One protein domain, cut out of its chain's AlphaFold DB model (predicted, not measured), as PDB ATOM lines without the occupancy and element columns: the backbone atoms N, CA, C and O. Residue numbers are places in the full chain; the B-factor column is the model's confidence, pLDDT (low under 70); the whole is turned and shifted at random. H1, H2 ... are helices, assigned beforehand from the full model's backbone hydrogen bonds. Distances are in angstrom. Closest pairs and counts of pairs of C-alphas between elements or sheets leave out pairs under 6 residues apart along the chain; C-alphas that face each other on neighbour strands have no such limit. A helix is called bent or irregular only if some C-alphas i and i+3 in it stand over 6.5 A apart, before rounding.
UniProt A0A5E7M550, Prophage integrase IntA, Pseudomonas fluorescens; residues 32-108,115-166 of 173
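Overview. This is residues 32 to 108 and 115 to 166 of the 173 residues of the protein "Prophage integrase IntA" of Pseudomonas fluorescens (UniProt A0A5E7M550). Two helical hairpins, H1 with H2 and H5 with H6, meet where H2 ends and H5 begins; H4 crosses H2, and a long looping stretch, residues 73 to 108, makes the opposite end of the domain. In it the tip at residues 80 to 85 sticks out. The printed part has 129 residues with six named helices, H1 to H6, and no named strand; the class is all helix, though under half of the residues, 59, are in named elements. It is compact, with a radius of gyration of the C-alphas of 15.8 A, spanning 47 by 36 by 29 A.

Arrangement. H2, residues 52 to 64, is the hub. H1, residues 35 to 46, touches it with residues 45 to 46 alone, closest at C-alphas 45 and 55, 6.4 A, at a shallow tilt of 26 degrees, opposite ways. H4, residues 121 to 128, touches residues 54 to 58 of H2, about perpendicular at 74 degrees, closest at C-alphas 58 and 122, 5.7 A. H5, residues 141 to 153, and H2 only just touch, only at their ends, with 3 pairs of C-alphas within 8 A, closest Leu 62 and Phe 142, 5.9 A. H6, residues 158 to 165, touches H5 in a hairpin, at a shallow tilt of 23 degrees, opposite ways, closest at C-alphas 147 and 161, 7.1 A. H3, residues 68 to 72, is close to H2 but not clearly touching, C-alphas 61 and 71 being 7.3 A apart. Every O i to N i+4 pair is within hydrogen-bond range in H2 to H6, and 6 of 8 in H1.

Along the chain. H2 is 18.0 A long, from (141.319, 196.145, 169.479); H5 is 18.1 A. H1, 17.3 A, is irregular: C-alphas 36 and 39 are 7.3 A apart. H6 ends at (134.416, 171.354, 162.505).

Size, cuts and confidence. The farthest C-alphas, Gly 97 and Gly 154, are 47.6 A apart. Residues 109 to 114 are not printed; the gap is 9.8 A. The link H4 to H5 is long. pLDDT is under 70 at residues 102 to 108.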
ATOM      1  N   ALA A  32     129.381 183.314 152.455       88.44
ATOM      2  CA  ALA A  32     130.787 183.037 152.679       88.44
ATOM      3  C   ALA A  32     131.579 183.705 151.554       88.44
ATOM      4  O   ALA A  32     131.219 183.589 150.383       88.44
ATOM      5  N   LEU A  33     132.640 184.418 151.919       91.50
ATOM      6  CA  LEU A  33     133.457 185.137 150.953       91.50
ATOM      7  C   LEU A  33     134.282 184.141 150.135       91.50
ATOM      8  O   LEU A  33     134.819 183.184 150.690       91.50
ATOM      9  N   SER A  34     134.419 184.378 148.832       90.25
ATOM     10  CA  SER A  34     135.334 183.585 148.007       90.25
ATOM     11  C   SER A  34     136.768 183.684 148.540       90.25
ATOM     12  O   SER A  34     137.210 184.764 148.943       90.25
ATOM     13  N   LEU A  35     137.505 182.571 148.509       89.50
ATOM     14  CA  LEU A  35     138.886 182.500 148.997       89.50
ATOM     15  C   LEU A  35     139.834 183.441 148.241       89.50
ATOM     16  O   LEU A  35     140.794 183.935 148.824       89.50
ATOM     17  N   SER A  36     139.524 183.782 146.987       91.62
ATOM     18  CA  SER A  36     140.280 184.769 146.203       91.62
ATOM     19  C   SER A  36     140.267 186.174 146.818       91.62
ATOM     20  O   SER A  36     141.203 186.942 146.617       91.62
ATOM     21  N   ARG A  37     139.239 186.509 147.610       94.19
ATOM     22  CA  ARG A  37     139.117 187.787 148.332       94.19
ATOM     23  C   ARG A  37     139.667 187.721 149.760       94.19
ATOM     24  O   ARG A  37     139.545 188.683 150.516       94.19
ATOM     25  N   LEU A  38     140.274 186.604 150.164       92.50
ATOM     26  CA  LEU A  38     140.875 186.470 151.490       92.50
ATOM     27  C   LEU A  38     141.989 187.507 151.761       92.50
ATOM     28  O   LEU A  38     141.992 188.044 152.870       92.50
ATOM     29  N   PRO A  39     142.879 187.853 150.804       94.50
ATOM     30  CA  PRO A  39     143.878 188.907 151.018       94.50
ATOM     31  C   PRO A  39     143.240 190.265 151.345       94.50
ATOM     32  O   PRO A  39     143.621 190.908 152.321       94.50
ATOM     33  N   GLU A  40     142.200 190.647 150.595       95.94
ATOM     34  CA  GLU A  40     141.411 191.863 150.836       95.94
ATOM     35  C   GLU A  40     140.812 191.860 152.253       95.94
ATOM     36  O   GLU A  40     140.915 192.841 152.989       95.94
ATOM     37  N   LEU A  41     140.213 190.740 152.670       95.00
ATOM     38  CA  LEU A  41     139.633 190.601 154.006       95.00
ATOM     39  C   LEU A  41     140.683 190.786 155.108       95.00
ATOM     40  O   LEU A  41     140.426 191.498 156.079       95.00
ATOM     41  N   GLN A  42     141.860 190.175 154.966       94.56
ATOM     42  CA  GLN A  42     142.939 190.312 155.945       94.56
ATOM     43  C   GLN A  42     143.419 191.763 156.064       94.56
ATOM     44  O   GLN A  42     143.574 192.262 157.182       94.56
ATOM     45  N   GLU A  43     143.568 192.469 154.943       95.88
ATOM     46  CA  GLU A  43     143.948 193.884 154.925       95.88
ATOM     47  C   GLU A  43     142.897 194.769 155.615       95.88
ATOM     48  O   GLU A  43     143.229 195.595 156.475       95.88
ATOM     49  N   ARG A  44     141.606 194.562 155.317       96.38
ATOM     50  CA  ARG A  44     140.517 195.310 155.970       96.38
ATOM     51  C   ARG A  44     140.442 195.040 157.469       96.38
ATOM     52  O   ARG A  44     140.111 195.938 158.246       96.38
ATOM     53  N   ILE A  45     140.760 193.819 157.902       95.69
ATOM     54  CA  ILE A  45     140.833 193.499 159.327       95.69
ATOM     55  C   ILE A  45     142.040 194.188 159.973       95.69
ATOM     56  O   ILE A  45     141.887 194.781 161.043       95.69
ATOM     57  N   ALA A  46     143.213 194.159 159.337       94.50
ATOM     58  CA  ALA A  46     144.434 194.781 159.851       94.50
ATOM     59  C   ALA A  46     144.283 196.304 160.025       94.50
ATOM     60  O   ALA A  46     144.682 196.858 161.050       94.50
ATOM     61  N   THR A  47     143.627 196.964 159.070       95.44
ATOM     62  CA  THR A  47     143.399 198.420 159.057       95.44
ATOM     63  C   THR A  47     142.168 198.869 159.856       95.44
ATOM     64  O   THR A  47     141.882 200.066 159.954       95.44
ATOM     65  N   TYR A  48     141.437 197.940 160.484       95.69
ATOM     66  CA  TYR A  48     140.236 198.256 161.253       95.69
ATOM     67  C   TYR A  48     140.531 199.159 162.461       95.69
ATOM     68  O   TYR A  48     141.183 198.755 163.430       95.69
ATOM     69  N   LYS A  49     139.957 200.370 162.432       93.19
ATOM     70  CA  LYS A  49     140.127 201.431 163.446       93.19
ATOM     71  C   LYS A  49     139.208 201.306 164.674       93.19
ATOM     72  O   LYS A  49     139.142 202.221 165.489       93.19
ATOM     73  N   GLY A  50     138.443 200.219 164.801       92.31
ATOM     74  CA  GLY A  50     137.583 199.994 165.969       92.31
ATOM     75  C   GLY A  50     138.340 199.448 167.186       92.31
ATOM     76  O   GLY A  50     139.566 199.447 167.241       92.31
ATOM     77  N   ARG A  51     137.598 198.943 168.183       93.12
ATOM     78  CA  ARG A  51     138.191 198.376 169.410       93.12
ATOM     79  C   ARG A  51     139.139 197.222 169.066       93.12
ATOM     80  O   ARG A  51     138.752 196.314 168.329       93.12
ATOM     81  N   ALA A  52     140.324 197.203 169.680       93.81
ATOM     82  CA  ALA A  52     141.319 196.145 169.479       93.81
ATOM     83  C   ALA A  52     140.745 194.746 169.755       93.81
ATOM     84  O   ALA A  52     140.921 193.844 168.943       93.81
ATOM     85  N   LEU A  53     139.961 194.593 170.830       91.19
ATOM     86  CA  LEU A  53     139.282 193.333 171.149       91.19
ATOM     87  C   LEU A  53     138.367 192.863 170.009       91.19
ATOM     88  O   LEU A  53     138.353 191.682 169.684       91.19
ATOM     89  N   THR A  54     137.632 193.774 169.365       93.56
ATOM     90  CA  THR A  54     136.776 193.436 168.220       93.56
ATOM     91  C   THR A  54     137.618 192.962 167.038       93.56
ATOM     92  O   THR A  54     137.287 191.940 166.445       93.56
ATOM     93  N   ARG A  55     138.724 193.652 166.729       95.31
ATOM     94  CA  ARG A  55     139.649 193.246 165.658       95.31
ATOM     95  C   ARG A  55     140.224 191.852 165.907       95.31
ATOM     96  O   ARG A  55     140.135 190.993 165.039       95.31
ATOM     97  N   LEU A  56     140.750 191.625 167.112       93.75
ATOM     98  CA  LEU A  56     141.307 190.339 167.534       93.75
ATOM     99  C   LEU A  56     140.252 189.232 167.515       93.75
ATOM    100  O   LEU A  56     140.552 188.127 167.091       93.75
ATOM    101  N   THR A  57     139.006 189.533 167.894       93.25
ATOM    102  CA  THR A  57     137.894 188.574 167.789       93.25
ATOM    103  C   THR A  57     137.673 188.138 166.341       93.25
ATOM    104  O   THR A  57     137.514 186.950 166.079       93.25
ATOM    105  N   VAL A  58     137.642 189.089 165.399       94.69
ATOM    106  CA  VAL A  58     137.436 188.786 163.974       94.69
ATOM    107  C   VAL A  58     138.603 187.961 163.431       94.69
ATOM    108  O   VAL A  58     138.361 186.942 162.790       94.69
ATOM    109  N   LEU A  59     139.844 188.348 163.752       93.88
ATOM    110  CA  LEU A  59     141.044 187.591 163.381       93.88
ATOM    111  C   LEU A  59     141.014 186.174 163.944       93.88
ATOM    112  O   LEU A  59     141.158 185.219 163.191       93.88
ATOM    113  N   LEU A  60     140.788 186.022 165.248       92.44
ATOM    114  CA  LEU A  60     140.775 184.718 165.902       92.44
ATOM    115  C   LEU A  60     139.683 183.823 165.306       92.44
ATOM    116  O   LEU A  60     139.944 182.670 164.978       92.44
ATOM    117  N   SER A  61     138.489 184.375 165.068       92.38
ATOM    118  CA  SER A  61     137.394 183.654 164.413       92.38
ATOM    119  C   SER A  61     137.741 183.191 162.994       92.38
ATOM    120  O   SER A  61     137.230 182.153 162.576       92.38
ATOM    121  N   LEU A  62     138.580 183.942 162.270       92.25
ATOM    122  CA  LEU A  62     139.078 183.598 160.934       92.25
ATOM    123  C   LEU A  62     140.211 182.558 160.959       92.25
ATOM    124  O   LEU A  62     140.517 182.010 159.916       92.25
ATOM    125  N   HIS A  63     140.842 182.279 162.103       89.88
ATOM    126  CA  HIS A  63     141.945 181.305 162.184       89.88
ATOM    127  C   HIS A  63     141.524 179.977 162.813       89.88
ATOM    128  O   HIS A  63     141.997 178.924 162.404       89.88
ATOM    129  N   VAL A  64     140.649 180.013 163.821       88.94
ATOM    130  CA  VAL A  64     140.273 178.808 164.586       88.94
ATOM    131  C   VAL A  64     138.963 178.183 164.117       88.94
ATOM    132  O   VAL A  64     138.691 177.023 164.410       88.94
ATOM    133  N   PHE A  65     138.139 178.952 163.399       87.31
ATOM    134  CA  PHE A  65     136.874 178.499 162.816       87.31
ATOM    135  C   PHE A  65     135.918 177.834 163.815       87.31
ATOM    136  O   PHE A  65     135.121 176.979 163.453       87.31
ATOM    137  N   VAL A  66     135.952 178.218 165.086       88.12
ATOM    138  CA  VAL A  66     135.026 177.718 166.115       88.12
ATOM    139  C   VAL A  66     133.655 178.393 165.996       88.12
ATOM    140  O   VAL A  66     133.492 179.418 165.324       88.12
ATOM    141  N   ARG A  67     132.631 177.839 166.644       85.69
ATOM    142  CA  ARG A  67     131.301 178.464 166.689       85.69
ATOM    143  C   ARG A  67     131.364 179.782 167.455       85.69
ATOM    144  O   ARG A  67     132.107 179.924 168.423       85.69
ATOM    145  N   SER A  68     130.503 180.738 167.095       85.12
ATOM    146  CA  SER A  68     130.454 182.039 167.783       85.12
ATOM    147  C   SER A  68     130.258 181.892 169.297       85.12
ATOM    148  O   SER A  68     130.890 182.601 170.072       85.12
ATOM    149  N   SER A  69     129.426 180.945 169.740       83.94
ATOM    150  CA  SER A  69     129.259 180.647 171.164       83.94
ATOM    151  C   SER A  69     130.547 180.130 171.809       83.94
ATOM    152  O   SER A  69     130.896 180.586 172.890       83.94
ATOM    153  N   GLU A  70     131.273 179.224 171.154       87.56
ATOM    154  CA  GLU A  70     132.536 178.676 171.668       87.56
ATOM    155  C   GLU A  70     133.578 179.785 171.840       87.56
ATOM    156  O   GLU A  70     134.171 179.890 172.907       87.56
ATOM    157  N   LEU A  71     133.701 180.679 170.852       89.19
ATOM    158  CA  LEU A  71     134.582 181.849 170.909       89.19
ATOM    159  C   LEU A  71     134.235 182.810 172.039       89.19
ATOM    160  O   LEU A  71     135.107 183.284 172.760       89.19
ATOM    161  N   ARG A  72     132.950 183.127 172.188       87.75
ATOM    162  CA  ARG A  72     132.493 184.131 173.153       87.75
ATOM    163  C   ARG A  72     132.595 183.639 174.587       87.75
ATOM    164  O   ARG A  72     132.875 184.435 175.474       87.75
ATOM    165  N   PHE A  73     132.330 182.358 174.818       85.88
ATOM    166  CA  PHE A  73     132.314 181.764 176.155       85.88
ATOM    167  C   PHE A  73     133.617 181.042 176.509       85.88
ATOM    168  O   PHE A  73     133.650 180.350 177.528       85.88
ATOM    169  N   ALA A  74     134.660 181.208 175.693       88.19
ATOM    170  CA  ALA A  74     135.983 180.658 175.936       88.19
ATOM    171  C   ALA A  74     136.513 181.088 177.310       88.19
ATOM    172  O   ALA A  74     136.342 182.238 177.730       88.19
ATOM    173  N   ARG A  75     137.159 180.160 178.016       87.75
ATOM    174  CA  ARG A  75     137.760 180.402 179.334       87.75
ATOM    175  C   ARG A  75     139.265 180.268 179.240       87.75
ATOM    176  O   ARG A  75     139.757 179.421 178.510       87.75
ATOM    177  N   TRP A  76     140.001 181.044 180.030       89.56
ATOM    178  CA  TRP A  76     141.466 180.972 180.049       89.56
ATOM    179  C   TRP A  76     142.004 179.573 180.369       89.56
ATOM    180  O   TRP A  76     143.019 179.183 179.812       89.56
ATOM    181  N   SER A  77     141.291 178.797 181.188       90.69
ATOM    182  CA  SER A  77     141.635 177.405 181.500       90.69
ATOM    183  C   SER A  77     141.541 176.444 180.306       90.69
ATOM    184  O   SER A  77     142.020 175.326 180.411       90.69
ATOM    185  N   GLU A  78     140.896 176.842 179.206       92.38
ATOM    186  CA  GLU A  78     140.777 176.043 177.973       92.38
ATOM    187  C   GLU A  78     142.007 176.200 177.064       92.38
ATOM    188  O   GLU A  78     142.176 175.430 176.121       92.38
ATOM    189  N   PHE A  79     142.856 177.202 177.317       93.81
ATOM    190  CA  PHE A  79     144.022 177.504 176.493       93.81
ATOM    191  C   PHE A  79     145.303 176.998 177.151       93.81
ATOM    192  O   PHE A  79     145.734 177.515 178.183       93.81
ATOM    193  N   ASP A  80     145.973 176.061 176.489       94.75
ATOM    194  CA  ASP A  80     147.367 175.737 176.763       94.75
ATOM    195  C   ASP A  80     148.253 176.501 175.775       94.75
ATOM    196  O   ASP A  80     148.529 176.057 174.658       94.75
ATOM    197  N   LEU A  81     148.712 177.680 176.196       92.44
ATOM    198  CA  LEU A  81     149.561 178.535 175.365       92.44
ATOM    199  C   LEU A  81     150.971 177.964 175.153       92.44
ATOM    200  O   LEU A  81     151.637 178.373 174.207       92.44
ATOM    201  N   LYS A  82     151.433 177.023 175.992       93.88
ATOM    202  CA  LYS A  82     152.733 176.361 175.796       93.88
ATOM    203  C   LYS A  82     152.648 175.342 174.666       93.88
ATOM    204  O   LYS A  82     153.572 175.239 173.867       93.88
ATOM    205  N   ARG A  83     151.537 174.604 174.599       93.62
ATOM    206  CA  ARG A  83     151.256 173.632 173.530       93.62
ATOM    207  C   ARG A  83     150.615 174.270 172.295       93.62
ATOM    208  O   ARG A  83     150.494 173.598 171.277       93.62
ATOM    209  N   GLY A  84     150.196 175.534 172.380       91.56
ATOM    210  CA  GLY A  84     149.452 176.208 171.315       91.56
ATOM    211  C   GLY A  84     148.076 175.583 171.074       91.56
ATOM    212  O   GLY A  84     147.586 175.598 169.949       91.56
ATOM    213  N   ALA A  85     147.473 175.000 172.112       91.12
ATOM    214  CA  ALA A  85     146.231 174.249 172.017       91.12
ATOM    215  C   ALA A  85     145.079 174.994 172.695       91.12
ATOM    216  O   ALA A  85     145.244 175.624 173.742       91.12
ATOM    217  N   TRP A  86     143.895 174.884 172.098       93.00
ATOM    218  CA  TRP A  86     142.644 175.303 172.711       93.00
ATOM    219  C   TRP A  86     141.695 174.109 172.759       93.00
ATOM    220  O   TRP A  86     141.192 173.663 171.728       93.00
ATOM    221  N   GLU A  87     141.462 173.591 173.962       90.88
ATOM    222  CA  GLU A  87     140.591 172.446 174.203       90.88
ATOM    223  C   GLU A  87     139.210 172.936 174.648       90.88
ATOM    224  O   GLU A  87     139.029 173.466 175.744       90.88
ATOM    225  N   ILE A  88     138.218 172.786 173.770       87.88
ATOM    226  CA  ILE A  88     136.846 173.220 174.039       87.88
ATOM    227  C   ILE A  88     136.084 172.048 174.672       87.88
ATOM    228  O   ILE A  88     135.878 171.041 173.997       87.88
ATOM    229  N   PRO A  89     135.629 172.159 175.932       86.44
ATOM    230  CA  PRO A  89     134.890 171.083 176.575       86.44
ATOM    231  C   PRO A  89     133.449 171.008 176.054       86.44
ATOM    232  O   PRO A  89     132.830 172.035 175.756       86.44
ATOM    233  N   ASP A  90     132.875 169.802 176.053       81.88
ATOM    234  CA  ASP A  90     131.469 169.567 175.688       81.88
ATOM    235  C   ASP A  90     130.502 170.382 176.555       81.88
ATOM    236  O   ASP A  90     129.486 170.903 176.088       81.88
ATOM    237  N   THR A  91     130.827 170.500 177.845       80.88
ATOM    238  CA  THR A  91     130.062 171.281 178.814       80.88
ATOM    239  C   THR A  91     130.990 172.119 179.681       80.88
ATOM    240  O   THR A  91     132.078 171.697 180.063       80.88
ATOM    241  N   ARG A  92     130.555 173.341 179.999       81.75
ATOM    242  CA  ARG A  92     131.295 174.253 180.876       81.75
ATOM    243  C   ARG A  92     130.639 174.278 182.258       81.75
ATOM    244  O   ARG A  92     129.423 174.487 182.323       81.75
ATOM    245  N   PRO A  93     131.403 174.134 183.359       82.81
ATOM    246  CA  PRO A  93     130.836 174.197 184.701       82.81
ATOM    247  C   PRO A  93     130.273 175.590 184.986       82.81
ATOM    248  O   PRO A  93     130.725 176.584 184.403       82.81
ATOM    249  N   ALA A  94     129.291 175.679 185.882       81.81
ATOM    250  CA  ALA A  94     128.759 176.964 186.318       81.81
ATOM    251  C   ALA A  94     129.877 177.817 186.932       81.81
ATOM    252  O   ALA A  94     130.746 177.304 187.633       81.81
ATOM    253  N   LEU A  95     129.855 179.116 186.656       79.38
ATOM    254  CA  LEU A  95     130.674 180.079 187.378       79.38
ATOM    255  C   LEU A  95     129.942 180.463 188.665       79.38
ATOM    256  O   LEU A  95     128.743 180.767 188.634       79.38
ATOM    257  N   GLU A  96     130.666 180.453 189.777       80.56
ATOM    258  CA  GLU A  96     130.151 180.851 191.082       80.56
ATOM    259  C   GLU A  96     129.644 182.301 191.048       80.56
ATOM    260  O   GLU A  96     130.266 183.182 190.455       80.56
ATOM    261  N   GLY A  97     128.462 182.549 191.619       78.75
ATOM    262  CA  GLY A  97     127.847 183.881 191.644       78.75
ATOM    263  C   GLY A  97     127.333 184.404 190.293       78.75
ATOM    264  O   GLY A  97     126.839 185.533 190.228       78.75
ATOM    265  N   VAL A  98     127.400 183.613 189.213       76.00
ATOM    266  CA  VAL A  98     126.976 184.030 187.866       76.00
ATOM    267  C   VAL A  98     125.769 183.211 187.381       76.00
ATOM    268  O   VAL A  98     125.927 182.065 186.937       76.00
ATOM    269  N   PRO A  99     124.552 183.792 187.390       70.12
ATOM    270  CA  PRO A  99     123.350 183.120 186.907       70.12
ATOM    271  C   PRO A  99     123.460 182.690 185.441       70.12
ATOM    272  O   PRO A  99     123.942 183.437 184.591       70.12
ATOM    273  N   PHE A 100     122.959 181.489 185.136       71.50
ATOM    274  CA  PHE A 100     122.903 180.911 183.783       71.50
ATOM    275  C   PHE A 100     124.254 180.732 183.074       71.50
ATOM    276  O   PHE A 100     124.272 180.484 181.864       71.50
ATOM    277  N   SER A 101     125.369 180.808 183.807       71.88
ATOM    278  CA  SER A 101     126.743 180.670 183.298       71.88
ATOM    279  C   SER A 101     127.011 179.366 182.533       71.88
ATOM    280  O   SER A 101     127.920 179.316 181.708       71.88
ATOM    281  N   THR A 102     126.189 178.336 182.737       67.94
ATOM    282  CA  THR A 102     126.247 177.047 182.029       67.94
ATOM    283  C   THR A 102     125.595 177.056 180.643       67.94
ATOM    284  O   THR A 102     125.975 176.265 179.788       67.94
ATOM    285  N   ARG A 103     124.618 177.937 180.380       58.06
ATOM    286  CA  ARG A 103     123.779 177.897 179.160       58.06
ATOM    287  C   ARG A 103     124.247 178.823 178.033       58.06
ATOM    288  O   ARG A 103     123.460 179.149 177.149       58.06
ATOM    289  N   GLY A 104     125.493 179.298 178.068       56.53
ATOM    290  CA  GLY A 104     125.963 180.305 177.108       56.53
ATOM    291  C   GLY A 104     125.212 181.631 177.273       56.53
ATOM    292  O   GLY A 104     124.706 182.198 176.307       56.53
ATOM    293  N   THR A 105     125.090 182.065 178.532       54.78
ATOM    294  CA  THR A 105     124.478 183.302 179.050       54.78
ATOM    295  C   THR A 105     123.936 184.280 177.993       54.78
ATOM    296  O   THR A 105     124.610 185.223 177.571       54.78
ATOM    297  N   LYS A 106     122.656 184.111 177.625       45.47
ATOM    298  CA  LYS A 106     121.802 185.222 177.175       45.47
ATOM    299  C   LYS A 106     121.709 186.213 178.338       45.47
ATOM    300  O   LYS A 106     121.144 185.898 179.378       45.47
ATOM    301  N   MET A 107     122.316 187.383 178.177       44.34
ATOM    302  CA  MET A 107     122.525 188.363 179.243       44.34
ATOM    303  C   MET A 107     121.754 189.649 178.950       44.34
ATOM    304  O   MET A 107     122.099 190.369 178.012       44.34
ATOM    305  N   ALA A 108     120.731 189.934 179.761       40.47
ATOM    306  CA  ALA A 108     119.775 191.033 179.584       40.47
ATOM    307  C   ALA A 108     120.206 192.399 180.174       40.47
ATOM    308  O   ALA A 108     119.370 193.279 180.318       40.47
ATOM    309  N   LYS A 115     130.339 190.007 181.208       73.38
ATOM    310  CA  LYS A 115     129.508 189.729 180.031       73.38
ATOM    311  C   LYS A 115     130.411 189.507 178.814       73.38
ATOM    312  O   LYS A 115     131.151 190.414 178.428       73.38
ATOM    313  N   PRO A 116     130.310 188.350 178.148       79.31
ATOM    314  CA  PRO A 116     131.008 188.126 176.894       79.31
ATOM    315  C   PRO A 116     130.592 189.126 175.822       79.31
ATOM    316  O   PRO A 116     129.464 189.630 175.827       79.31
ATOM    317  N   ILE A 117     131.475 189.354 174.848       86.75
ATOM    318  CA  ILE A 117     131.155 190.156 173.661       86.75
ATOM    319  C   ILE A 117     129.845 189.673 173.016       86.75
ATOM    320  O   ILE A 117     129.469 188.504 173.127       86.75
ATOM    321  N   SER A 118     129.120 190.558 172.331       86.56
ATOM    322  CA  SER A 118     127.871 190.188 171.649       86.56
ATOM    323  C   SER A 118     128.120 189.202 170.503       86.56
ATOM    324  O   SER A 118     129.157 189.272 169.841       86.56
ATOM    325  N   GLU A 119     127.136 188.351 170.204       83.88
ATOM    326  CA  GLU A 119     127.125 187.487 169.009       83.88
ATOM    327  C   GLU A 119     127.275 188.304 167.721       83.88
ATOM    328  O   GLU A 119     127.936 187.901 166.768       83.88
ATOM    329  N   ASN A 120     126.728 189.522 167.731       90.19
ATOM    330  CA  ASN A 120     126.751 190.420 166.586       90.19
ATOM    331  C   ASN A 120     128.066 191.190 166.440       90.19
ATOM    332  O   ASN A 120     128.209 191.925 165.466       90.19
ATOM    333  N   THR A 121     129.020 191.054 167.367       92.25
ATOM    334  CA  THR A 121     130.282 191.817 167.356       92.25
ATOM    335  C   THR A 121     131.037 191.647 166.036       92.25
ATOM    336  O   THR A 121     131.413 192.646 165.427       92.25
ATOM    337  N   VAL A 122     131.188 190.405 165.560       93.06
ATOM    338  CA  VAL A 122     131.881 190.092 164.297       93.06
ATOM    339  C   VAL A 122     131.139 190.699 163.106       93.06
ATOM    340  O   VAL A 122     131.729 191.434 162.324       93.06
ATOM    341  N   ASN A 123     129.824 190.491 163.010       94.25
ATOM    342  CA  ASN A 123     129.018 191.044 161.914       94.25
ATOM    343  C   ASN A 123     129.016 192.583 161.910       94.25
ATOM    344  O   ASN A 123     129.067 193.209 160.856       94.25
ATOM    345  N   SER A 124     128.975 193.215 163.082       94.44
ATOM    346  CA  SER A 124     129.073 194.672 163.203       94.44
ATOM    347  C   SER A 124     130.442 195.195 162.777       94.44
ATOM    348  O   SER A 124     130.517 196.277 162.201       94.44
ATOM    349  N   ALA A 125     131.517 194.448 163.041       95.56
ATOM    350  CA  ALA A 125     132.851 194.789 162.566       95.56
ATOM    351  C   ALA A 125     132.952 194.661 161.041       95.56
ATOM    352  O   ALA A 125     133.380 195.612 160.397       95.56
ATOM    353  N   LEU A 126     132.463 193.555 160.470       95.62
ATOM    354  CA  LEU A 126     132.435 193.321 159.020       95.62
ATOM    355  C   LEU A 126     131.672 194.425 158.274       95.62
ATOM    356  O   LEU A 126     132.189 194.979 157.308       95.62
ATOM    357  N   ARG A 127     130.503 194.841 158.778       95.75
ATOM    358  CA  ARG A 127     129.763 195.980 158.201       95.75
ATOM    359  C   ARG A 127     130.555 197.282 158.240       95.75
ATOM    360  O   ARG A 127     130.545 198.034 157.276       95.75
ATOM    361  N   LYS A 128     131.270 197.548 159.338       95.38
ATOM    362  CA  LYS A 128     132.141 198.731 159.457       95.38
ATOM    363  C   LYS A 128     133.371 198.658 158.549       95.38
ATOM    364  O   LYS A 128     133.904 199.699 158.196       95.38
ATOM    365  N   MET A 129     133.809 197.455 158.188       95.62
ATOM    366  CA  MET A 129     134.836 197.226 157.171       95.62
ATOM    367  C   MET A 129     134.270 197.340 155.746       95.62
ATOM    368  O   MET A 129     135.029 197.189 154.802       95.62
ATOM    369  N   GLY A 130     132.971 197.610 155.569       94.62
ATOM    370  CA  GLY A 130     132.343 197.812 154.261       94.62
ATOM    371  C   GLY A 130     131.823 196.541 153.591       94.62
ATOM    372  O   GLY A 130     131.624 196.565 152.384       94.62
ATOM    373  N   TYR A 131     131.624 195.454 154.342       95.88
ATOM    374  CA  TYR A 131     131.015 194.224 153.828       95.88
ATOM    375  C   TYR A 131     129.508 194.163 154.089       95.88
ATOM    376  O   TYR A 131     129.044 194.480 155.193       95.88
ATOM    377  N   ASP A 132     128.747 193.635 153.133       93.44
ATOM    378  CA  ASP A 132     127.363 193.231 153.376       93.44
ATOM    379  C   ASP A 132     127.294 191.851 154.050       93.44
ATOM    380  O   ASP A 132     127.572 190.802 153.469       93.44
ATOM    381  N   THR A 133     126.825 191.843 155.300       92.25
ATOM    382  CA  THR A 133     126.665 190.614 156.091       92.25
ATOM    383  C   THR A 133     125.526 189.687 155.669       92.25
ATOM    384  O   THR A 133     125.366 188.617 156.259       92.25
ATOM    385  N   LYS A 134     124.710 190.086 154.689       87.69
ATOM    386  CA  LYS A 134     123.626 189.264 154.137       87.69
ATOM    387  C   LYS A 134     124.004 188.581 152.827       87.69
ATOM    388  O   LYS A 134     123.481 187.500 152.575       87.69
ATOM    389  N   SER A 135     124.890 189.184 152.039       88.50
ATOM    390  CA  SER A 135     125.226 188.716 150.691       88.50
ATOM    391  C   SER A 135     126.698 188.333 150.521       88.50
ATOM    392  O   SER A 135     126.975 187.350 149.844       88.50
ATOM    393  N   GLU A 136     127.633 189.032 151.170       90.12
ATOM    394  CA  GLU A 136     129.070 188.809 150.966       90.12
ATOM    395  C   GLU A 136     129.682 187.896 152.027       90.12
ATOM    396  O   GLU A 136     130.263 186.860 151.709       90.12
ATOM    397  N   ILE A 137     129.581 188.276 153.306       92.12
ATOM    398  CA  ILE A 137     130.288 187.570 154.379       92.12
ATOM    399  C   ILE A 137     129.656 187.815 155.740       92.12
ATOM    400  O   ILE A 137     129.432 188.946 156.157       92.12
ATOM    401  N   CYS A 138     129.420 186.751 156.498       91.81
ATOM    402  CA  CYS A 138     129.009 186.860 157.895       91.81
ATOM    403  C   CYS A 138     129.936 186.046 158.800       91.81
ATOM    404  O   CYS A 138     130.665 185.180 158.328       91.81
ATOM    405  N   GLY A 139     129.874 186.267 160.115       86.38
ATOM    406  CA  GLY A 139     130.704 185.528 161.073       86.38
ATOM    407  C   GLY A 139     130.497 184.008 161.021       86.38
ATOM    408  O   GLY A 139     131.437 183.258 161.241       86.38
ATOM    409  N   HIS A 140     129.296 183.539 160.658       85.19
ATOM    410  CA  HIS A 140     129.061 182.111 160.400       85.19
ATOM    411  C   HIS A 140     129.718 181.634 159.094       85.19
ATOM    412  O   HIS A 140     130.117 180.477 159.002       85.19
ATOM    413  N   GLY A 141     129.858 182.524 158.110       87.69
ATOM    414  CA  GLY A 141     130.491 182.250 156.823       87.69
ATOM    415  C   GLY A 141     131.973 181.907 156.937       87.69
ATOM    416  O   GLY A 141     132.458 181.144 156.115       87.69
ATOM    417  N   PHE A 142     132.679 182.363 157.981       90.81
ATOM    418  CA  PHE A 142     134.092 182.014 158.191       90.81
ATOM    419  C   PHE A 142     134.316 180.502 158.291       90.81
ATOM    420  O   PHE A 142     135.284 179.991 157.743       90.81
ATOM    421  N   ARG A 143     133.402 179.770 158.939       88.38
ATOM    422  CA  ARG A 143     133.488 178.305 159.030       88.38
ATOM    423  C   ARG A 143     133.276 177.621 157.689       88.38
ATOM    424  O   ARG A 143     133.945 176.641 157.391       88.38
ATOM    425  N   SER A 144     132.364 178.151 156.879       88.56
ATOM    426  CA  SER A 144     132.155 177.666 155.516       88.56
ATOM    427  C   SER A 144     133.381 177.930 154.645       88.56
ATOM    428  O   SER A 144     133.835 177.012 153.978       88.56
ATOM    429  N   MET A 145     133.966 179.133 154.725       91.38
ATOM    430  CA  MET A 145     135.213 179.471 154.028       91.38
ATOM    431  C   MET A 145     136.349 178.523 154.415       91.38
ATOM    432  O   MET A 145     137.057 178.031 153.547       91.38
ATOM    433  N   ALA A 146     136.497 178.235 155.709       89.50
ATOM    434  CA  ALA A 146     137.507 177.315 156.214       89.50
ATOM    435  C   ALA A 146     137.343 175.903 155.668       89.50
ATOM    436  O   ALA A 146     138.312 175.297 155.233       89.50
ATOM    437  N   CYS A 147     136.112 175.389 155.691       87.56
ATOM    438  CA  CYS A 147     135.802 174.067 155.171       87.56
ATOM    439  C   CYS A 147     136.155 173.982 153.681       87.56
ATOM    440  O   CYS A 147     136.903 173.092 153.291       87.56
ATOM    441  N   SER A 148     135.717 174.961 152.879       87.75
ATOM    442  CA  SER A 148     136.091 175.058 151.463       87.75
ATOM    443  C   SER A 148     137.607 175.105 151.278       87.75
ATOM    444  O   SER A 148     138.139 174.305 150.522       87.75
ATOM    445  N   ALA A 149     138.319 175.956 152.022       89.00
ATOM    446  CA  ALA A 149     139.773 176.078 151.914       89.00
ATOM    447  C   ALA A 149     140.513 174.787 152.286       89.00
ATOM    448  O   ALA A 149     141.468 174.410 151.613       89.00
ATOM    449  N   LEU A 150     140.084 174.100 153.348       89.94
ATOM    450  CA  LEU A 150     140.702 172.851 153.790       89.94
ATOM    451  C   LEU A 150     140.470 171.728 152.776       89.94
ATOM    452  O   LEU A 150     141.420 171.016 152.456       89.94
ATOM    453  N   ILE A 151     139.256 171.617 152.228       88.75
ATOM    454  CA  ILE A 151     138.927 170.644 151.179       88.75
ATOM    455  C   ILE A 151     139.730 170.944 149.904       88.75
ATOM    456  O   ILE A 151     140.411 170.063 149.386       88.75
ATOM    457  N   GLU A 152     139.707 172.192 149.428       88.81
ATOM    458  CA  GLU A 152     140.417 172.619 148.214       88.81
ATOM    459  C   GLU A 152     141.940 172.475 148.338       88.81
ATOM    460  O   GLU A 152     142.615 172.249 147.337       88.81
ATOM    461  N   SER A 153     142.492 172.564 149.555       90.25
ATOM    462  CA  SER A 153     143.932 172.396 149.778       90.25
ATOM    463  C   SER A 153     144.439 170.979 149.501       90.25
ATOM    464  O   SER A 153     145.622 170.807 149.222       90.25
ATOM    465  N   GLY A 154     143.586 169.956 149.636       90.56
ATOM    466  CA  GLY A 154     143.987 168.549 149.538       90.56
ATOM    467  C   GLY A 154     144.985 168.079 150.611       90.56
ATOM    468  O   GLY A 154     145.506 166.971 150.513       90.56
ATOM    469  N   LEU A 155     145.271 168.898 151.632       92.06
ATOM    470  CA  LEU A 155     146.270 168.605 152.670       92.06
ATOM    471  C   LEU A 155     145.717 167.782 153.841       92.06
ATOM    472  O   LEU A 155     146.485 167.274 154.657       92.06
ATOM    473  N   TRP A 156     144.394 167.678 153.953       90.44
ATOM    474  CA  TRP A 156     143.712 167.113 155.113       90.44
ATOM    475  C   TRP A 156     142.718 166.044 154.687       90.44
ATOM    476  O   TRP A 156     142.076 166.154 153.647       90.44
ATOM    477  N   THR A 157     142.562 165.016 155.519       89.44
ATOM    478  CA  THR A 157     141.512 164.017 155.321       89.44
ATOM    479  C   THR A 157     140.153 164.591 155.712       89.44
ATOM    480  O   THR A 157     140.058 165.368 156.666       89.44
ATOM    481  N   ASP A 158     139.085 164.143 155.050       85.75
ATOM    482  CA  ASP A 158     137.708 164.538 155.384       85.75
ATOM    483  C   ASP A 158     137.408 164.335 156.873       85.75
ATOM    484  O   ASP A 158     136.841 165.200 157.534       85.75
ATOM    485  N   THR A 159     137.883 163.228 157.452       86.25
ATOM    486  CA  THR A 159     137.730 162.947 158.884       86.25
ATOM    487  C   THR A 159     138.404 163.999 159.767       86.25
ATOM    488  O   THR A 159     137.852 164.365 160.804       86.25
ATOM    489  N   ALA A 160     139.588 164.492 159.393       86.69
ATOM    490  CA  ALA A 160     140.266 165.547 160.145       86.69
ATOM    491  C   ALA A 160     139.491 166.872 160.067       86.69
ATOM    492  O   ALA A 160     139.322 167.544 161.087       86.69
ATOM    493  N   ILE A 161     138.960 167.207 158.887       86.25
ATOM    494  CA  ILE A 161     138.149 168.411 158.668       86.25
ATOM    495  C   ILE A 161     136.848 168.335 159.479       86.25
ATOM    496  O   ILE A 161     136.528 169.265 160.218       86.25
ATOM    497  N   GLU A 162     136.125 167.217 159.419       84.62
ATOM    498  CA  GLU A 162     134.875 167.011 160.164       84.62
ATOM    499  C   GLU A 162     135.089 167.074 161.685       84.62
ATOM    500  O   GLU A 162     134.303 167.708 162.399       84.62
ATOM    501  N   ARG A 163     136.197 166.504 162.187       83.88
ATOM    502  CA  ARG A 163     136.597 166.609 163.601       83.88
ATOM    503  C   ARG A 163     136.889 168.050 164.008       83.88
ATOM    504  O   ARG A 163     136.351 168.498 165.018       83.88
ATOM    505  N   GLN A 164     137.661 168.796 163.212       83.25
ATOM    506  CA  GLN A 164     137.929 170.219 163.464       83.25
ATOM    507  C   GLN A 164     136.636 171.040 163.465       83.25
ATOM    508  O   GLN A 164     136.445 171.954 164.268       83.25
ATOM    509  N   MET A 165     135.709 170.700 162.573       81.75
ATOM    510  CA  MET A 165     134.416 171.354 162.505       81.75
ATOM    511  C   MET A 165     133.456 170.866 163.603       81.75
ATOM    512  O   MET A 165     132.397 171.469 163.791       81.75
ATOM    513  N   SER A 166     133.787 169.847 164.398       75.44
ATOM    514  CA  SER A 166     132.897 169.343 165.452       75.44
ATOM    515  C   SER A 166     131.475 169.116 164.898       75.44
ATOM    516  O   SER A 166     130.459 169.424 165.533       75.44
TER     517      SER A 166